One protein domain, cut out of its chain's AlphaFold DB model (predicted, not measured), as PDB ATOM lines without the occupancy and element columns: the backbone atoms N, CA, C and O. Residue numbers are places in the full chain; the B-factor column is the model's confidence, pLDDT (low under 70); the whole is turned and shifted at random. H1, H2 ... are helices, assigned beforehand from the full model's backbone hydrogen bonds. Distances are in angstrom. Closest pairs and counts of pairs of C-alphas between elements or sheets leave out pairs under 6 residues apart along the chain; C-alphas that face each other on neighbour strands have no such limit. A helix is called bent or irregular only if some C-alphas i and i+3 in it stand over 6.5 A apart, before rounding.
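Overview. This is residues 52 to 98 of the 128 residues of the protein "Sulfotransferase" of Prevotella sp. CAG:5226 (UniProt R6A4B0). A flat helical hairpin, H3 folded back beside H2, has the short H1 at an angle near H2's first residues. The extended stretch 52 to 57 runs along the side of H2 away from H3. The 47 printed residues hold three named helices, H1, H2, H3 in chain order, and no named strand: all helix. The whole is only just compact, close to loose, with a radius of gyration of the C-alphas of 11.0 A and spans of 31 by 25 by 10 A.

Along the chain. H3, residues 81 to 94, is 19.0 A long and ends at C-alpha 94 (20.229, -17.276, 8.894). It is irregular: C-alphas 83 and 86 are 7.1 A apart. H2, residues 65 to 75, measures 15.1 A. H1, residues 58 to 63, begins at C-alpha 58 (17.630, 0.468, 6.829) and measures 8.7 A.

Arrangement. H3 and H2, a hairpin, touch at a shallow tilt of 26 degrees, opposite ways; their closest C-alphas, Ala 89 and Leu 66, are 6.2 A apart. H1 and H2 only just touch, only at the corner, with 3 pairs of C-alphas within 8 A, the closest those of Phe 61 and Met 68 at 5.7 A; the tilt is steep, 62 degrees. H1 and H3 are apart. Every O i to N i+4 pair is within hydrogen-bond range in H1 and H2, and 8 of 10 in H3.

Size, cuts and confidence. The farthest C-alphas, Asn 52 and Gly 97, are 31.6 A apart. The printed part has no cut, and both links are tight. Mean pLDDT of the printed part is 93.3; residue 97 is under 70.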
ATOM      1  N   ASN A  52      22.341   7.997  24.180       97.62
ATOM      2  CA  ASN A  52      21.070   7.258  24.267       97.62
ATOM      3  C   ASN A  52      20.284   7.212  22.945       97.62
ATOM      4  O   ASN A  52      19.142   6.747  22.928       97.62
ATOM      5  N   LEU A  53      20.871   7.677  21.839       97.81
ATOM      6  CA  LEU A  53      20.258   7.657  20.512       97.81
ATOM      7  C   LEU A  53      21.259   7.196  19.453       97.81
ATOM      8  O   LEU A  53      22.407   7.637  19.430       97.81
ATOM      9  N   ILE A  54      20.787   6.350  18.541       97.06
ATOM     10  CA  ILE A  54      21.439   6.072  17.267       97.06
ATOM     11  C   ILE A  54      20.378   6.037  16.168       97.06
ATOM     12  O   ILE A  54      19.321   5.426  16.322       97.06
ATOM     13  N   GLU A  55      20.675   6.699  15.058       96.06
ATOM     14  CA  GLU A  55      19.828   6.785  13.876       96.06
ATOM     15  C   GLU A  55      20.446   5.925  12.772       96.06
ATOM     16  O   GLU A  55      21.590   6.138  12.378       96.06
ATOM     17  N   VAL A  56      19.712   4.916  12.298       94.25
ATOM     18  CA  VAL A  56      20.236   3.918  11.357       94.25
ATOM     19  C   VAL A  56      19.356   3.854  10.119       94.25
ATOM     20  O   VAL A  56      18.151   3.610  10.211       94.25
ATOM     21  N   LYS A  57      19.973   4.016   8.946       92.31
ATOM     22  CA  LYS A  57      19.316   3.749   7.669       92.31
ATOM     23  C   LYS A  57      19.136   2.256   7.479       92.31
ATOM     24  O   LYS A  57      20.040   1.457   7.725       92.31
ATOM     25  N   PHE A  58      17.963   1.874   6.996       89.06
ATOM     26  CA  PHE A  58      17.630   0.468   6.829       89.06
ATOM     27  C   PHE A  58      18.542  -0.229   5.808       89.06
ATOM     28  O   PHE A  58      18.994  -1.343   6.049       89.06
ATOM     29  N   GLU A  59      18.841   0.424   4.688       88.62
ATOM     30  CA  GLU A  59      19.747  -0.093   3.658       88.62
ATOM     31  C   GLU A  59      21.197  -0.247   4.133       88.62
ATOM     32  O   GLU A  59      21.840  -1.224   3.749       88.62
ATOM     33  N   ASP A  60      21.683   0.637   5.007       91.25
ATOM     34  CA  ASP A  60      23.014   0.504   5.612       91.25
ATOM     35  C   ASP A  60      23.036  -0.689   6.578       91.25
ATOM     36  O   ASP A  60      23.944  -1.522   6.538       91.25
ATOM     37  N   PHE A  61      21.973  -0.846   7.379       90.94
ATOM     38  CA  PHE A  61      21.799  -2.015   8.240       90.94
ATOM     39  C   PHE A  61      21.733  -3.317   7.449       90.94
ATOM     40  O   PHE A  61      22.289  -4.322   7.866       90.94
ATOM     41  N   GLU A  62      21.072  -3.346   6.302       87.88
ATOM     42  CA  GLU A  62      21.045  -4.561   5.491       87.88
ATOM     43  C   GLU A  62      22.371  -4.871   4.805       87.88
ATOM     44  O   GLU A  62      22.685  -6.049   4.615       87.88
ATOM     45  N   ALA A  63      23.135  -3.844   4.426       89.75
ATOM     46  CA  ALA A  63      24.443  -4.021   3.812       89.75
ATOM     47  C   ALA A  63      25.436  -4.685   4.782       89.75
ATOM     48  O   ALA A  63      26.201  -5.556   4.362       89.75
ATOM     49  N   ASP A  64      25.378  -4.335   6.072       93.12
ATOM     50  CA  ASP A  64      26.177  -4.964   7.129       93.12
ATOM     51  C   ASP A  64      25.434  -5.041   8.474       93.12
ATOM     52  O   ASP A  64      25.710  -4.310   9.424       93.12
ATOM     53  N   ALA A  65      24.497  -5.984   8.587       93.31
ATOM     54  CA  ALA A  65      23.665  -6.102   9.787       93.31
ATOM     55  C   ALA A  65      24.463  -6.451  11.049       93.31
ATOM     56  O   ALA A  65      24.091  -6.030  12.144       93.31
ATOM     57  N   LEU A  66      25.550  -7.223  10.928       95.31
ATOM     58  CA  LEU A  66      26.366  -7.574  12.089       95.31
ATOM     59  C   LEU A  66      27.213  -6.381  12.539       95.31
ATOM     60  O   LEU A  66      27.217  -6.084  13.733       95.31
ATOM     61  N   GLY A  67      27.874  -5.691  11.603       96.12
ATOM     62  CA  GLY A  67      28.659  -4.494  11.901       96.12
ATOM     63  C   GLY A  67      27.798  -3.359  12.451       96.12
ATOM     64  O   GLY A  67      28.139  -2.783  13.483       96.12
ATOM     65  N   MET A  68      26.624  -3.112  11.863       96.44
ATOM     66  CA  MET A  68      25.689  -2.111  12.385       96.44
ATOM     67  C   MET A  68      25.142  -2.490  13.765       96.44
ATOM     68  O   MET A  68      24.949  -1.620  14.609       96.44
ATOM     69  N   THR A  69      24.935  -3.783  14.046       96.44
ATOM     70  CA  THR A  69      24.555  -4.215  15.402       96.44
ATOM     71  C   THR A  69      25.685  -3.966  16.407       96.44
ATOM     72  O   THR A  69      25.418  -3.488  17.506       96.44
ATOM     73  N   GLU A  70      26.943  -4.231  16.042       97.38
ATOM     74  CA  GLU A  70      28.115  -3.914  16.877       97.38
ATOM     75  C   GLU A  70      28.211  -2.411  17.170       97.38
ATOM     76  O   GLU A  70      28.457  -2.000  18.306       97.38
ATOM     77  N   GLU A  71      27.967  -1.579  16.158       97.19
ATOM     78  CA  GLU A  71      27.918  -0.127  16.306       97.19
ATOM     79  C   GLU A  71      26.797   0.328  17.243       97.19
ATOM     80  O   GLU A  71      27.061   1.139  18.126       97.19
ATOM     81  N   ILE A  72      25.588  -0.230  17.129       97.25
ATOM     82  CA  ILE A  72      24.483   0.059  18.056       97.25
ATOM     83  C   ILE A  72      24.894  -0.256  19.501       97.25
ATOM     84  O   ILE A  72      24.688   0.577  20.383       97.25
ATOM     85  N   TYR A  73      25.513  -1.419  19.751       97.69
ATOM     86  CA  TYR A  73      26.003  -1.780  21.088       97.69
ATOM     87  C   TYR A  73      27.008  -0.758  21.620       97.69
ATOM     88  O   TYR A  73      26.910  -0.338  22.771       97.69
ATOM     89  N   ARG A  74      27.962  -0.342  20.784       97.19
ATOM     90  CA  ARG A  74      28.994   0.624  21.163       97.19
ATOM     91  C   ARG A  74      28.408   2.008  21.439       97.19
ATOM     92  O   ARG A  74      28.694   2.575  22.487       97.19
ATOM     93  N   THR A  75      27.599   2.543  20.525       97.19
ATOM     94  CA  THR A  75      27.031   3.898  20.620       97.19
ATOM     95  C   THR A  75      26.122   4.037  21.832       97.19
ATOM     96  O   THR A  75      26.217   5.022  22.556       97.19
ATOM     97  N   LEU A  76      25.304   3.015  22.100       97.94
ATOM     98  CA  LEU A  76      24.388   2.988  23.240       97.94
ATOM     99  C   LEU A  76      25.031   2.462  24.534       97.94
ATOM    100  O   LEU A  76      24.339   2.278  25.534       97.94
ATOM    101  N   SER A  77      26.340   2.180  24.524       97.19
ATOM    102  CA  SER A  77      27.071   1.591  25.656       97.19
ATOM    103  C   SER A  77      26.391   0.341  26.240       97.19
ATOM    104  O   SER A  77      26.384   0.123  27.454       97.19
ATOM    105  N   LEU A  78      25.800  -0.495  25.379       97.31
ATOM    106  CA  LEU A  78      25.112  -1.711  25.802       97.31
ATOM    107  C   LEU A  78      26.139  -2.778  26.208       97.31
ATOM    108  O   LEU A  78      27.051  -3.091  25.436       97.31
ATOM    109  N   PRO A  79      26.006  -3.386  27.397       97.50
ATOM    110  CA  PRO A  79      26.918  -4.434  27.829       97.50
ATOM    111  C   PRO A  79      26.652  -5.753  27.091       97.50
ATOM    112  O   PRO A  79      25.568  -6.002  26.568       97.50
ATOM    113  N   GLY A  80      27.633  -6.659  27.123       97.69
ATOM    114  CA  GLY A  80      27.437  -8.057  26.725       97.69
ATOM    115  C   GLY A  80      27.645  -8.371  25.242       97.69
ATOM    116  O   GLY A  80      27.335  -9.490  24.832       97.69
ATOM    117  N   TRP A  81      28.206  -7.445  24.457       97.88
ATOM    118  CA  TRP A  81      28.510  -7.670  23.039       97.88
ATOM    119  C   TRP A  81      29.325  -8.947  22.799       97.88
ATOM    120  O   TRP A  81      28.891  -9.799  22.031       97.88
ATOM    121  N   ASP A  82      30.449  -9.132  23.500       97.38
ATOM    122  CA  ASP A  82      31.345 -10.280  23.282       97.38
ATOM    123  C   ASP A  82      30.640 -11.629  23.480       97.38
ATOM    124  O   ASP A  82      30.871 -12.583  22.736       97.38
ATOM    125  N   ASN A  83      29.719 -11.689  24.444       97.50
ATOM    126  CA  ASN A  83      28.928 -12.885  24.721       97.50
ATOM    127  C   ASN A  83      27.822 -13.091  23.674       97.50
ATOM    128  O   ASN A  83      27.525 -14.226  23.299       97.50
ATOM    129  N   ALA A  84      27.195 -12.008  23.204       97.31
ATOM    130  CA  ALA A  84      26.065 -12.061  22.279       97.31
ATOM    131  C   ALA A  84      26.484 -12.205  20.805       97.31
ATOM    132  O   ALA A  84      25.730 -12.778  20.011       97.31
ATOM    133  N   LYS A  85      27.681 -11.731  20.435       97.19
ATOM    134  CA  LYS A  85      28.175 -11.618  19.052       97.19
ATOM    135  C   LYS A  85      27.994 -12.901  18.252       97.19
ATOM    136  O   LYS A  85      27.499 -12.854  17.129       97.19
ATOM    137  N   THR A  86      28.336 -14.051  18.831       97.44
ATOM    138  CA  THR A  86      28.218 -15.352  18.154       97.44
ATOM    139  C   THR A  86      26.767 -15.693  17.810       97.44
ATOM    140  O   THR A  86      26.480 -16.077  16.676       97.44
ATOM    141  N   ALA A  87      25.840 -15.526  18.756       97.69
ATOM    142  CA  ALA A  87      24.424 -15.820  18.535       97.69
ATOM    143  C   ALA A  87      23.789 -14.833  17.542       97.69
ATOM    144  O   ALA A  87      23.043 -15.238  16.649       97.69
ATOM    145  N   ILE A  88      24.141 -13.547  17.643       96.69
ATOM    146  CA  ILE A  88      23.704 -12.509  16.701       96.69
ATOM    147  C   ILE A  88      24.213 -12.827  15.292       96.69
ATOM    148  O   ILE A  88      23.429 -12.825  14.347       96.69
ATOM    149  N   ALA A  89      25.494 -13.173  15.138       95.81
ATOM    150  CA  ALA A  89      26.082 -13.524  13.846       95.81
ATOM    151  C   ALA A  89      25.402 -14.745  13.208       95.81
ATOM    152  O   ALA A  89      25.128 -14.739  12.007       95.81
ATOM    153  N   GLN A  90      25.074 -15.770  14.004       95.62
ATOM    154  CA  GLN A  90      24.303 -16.925  13.535       95.62
ATOM    155  C   GLN A  90      22.901 -16.518  13.065       95.62
ATOM    156  O   GLN A  90      22.471 -16.924  11.984       95.62
ATOM    157  N   TYR A  91      22.200 -15.681  13.836       94.12
ATOM    158  CA  TYR A  91      20.863 -15.214  13.478       94.12
ATOM    159  C   TYR A  91      20.874 -14.363  12.206       94.12
ATOM    160  O   TYR A  91      20.136 -14.657  11.267       94.12
ATOM    161  N   VAL A  92      21.752 -13.363  12.132       90.94
ATOM    162  CA  VAL A  92      21.935 -12.521  10.942       90.94
ATOM    163  C   VAL A  92      22.303 -13.383   9.732       90.94
ATOM    164  O   VAL A  92      21.711 -13.240   8.662       90.94
ATOM    165  N   GLY A  93      23.208 -14.350   9.910       88.38
ATOM    166  CA  GLY A  93      23.566 -15.330   8.887       88.38
ATOM    167  C   GLY A  93      22.369 -16.133   8.371       88.38
ATOM    168  O   GLY A  93      22.247 -16.325   7.164       88.38
ATOM    169  N   SER A  94      21.448 -16.533   9.257       89.25
ATOM    170  CA  SER A  94      20.229 -17.276   8.894       89.25
ATOM    171  C   SER A  94      19.226 -16.461   8.068       89.25
ATOM    172  O   SER A  94      18.378 -17.032   7.386       89.25
ATOM    173  N   LYS A  95      19.309 -15.124   8.118       84.06
ATOM    174  CA  LYS A  95      18.442 -14.206   7.363       84.06
ATOM    175  C   LYS A  95      18.995 -13.835   5.986       84.06
ATOM    176  O   LYS A  95      18.283 -13.193   5.208       84.06
ATOM    177  N   LYS A  96      20.224 -14.251   5.650       73.56
ATOM    178  CA  LYS A  96      20.803 -14.027   4.318       73.56
ATOM    179  C   LYS A  96      19.907 -14.668   3.253       73.56
ATOM    180  O   LYS A  96      19.670 -15.870   3.273       73.56
ATOM    181  N   GLY A  97      19.412 -13.852   2.321       69.94
ATOM    182  CA  GLY A  97      18.530 -14.290   1.234       69.94
ATOM    183  C   GLY A  97      17.064 -13.870   1.368       69.94
ATOM    184  O   GLY A  97      16.272 -14.202   0.485       69.94
ATOM    185  N   TYR A  98      16.684 -13.118   2.409       70.25
ATOM    186  CA  TYR A  98      15.361 -12.494   2.447       70.25
ATOM    187  C   TYR A  98      15.166 -11.567   1.238       70.25
ATOM    188  O   TYR A  98      15.953 -10.654   0.986       70.25
TER     189      TYR A  98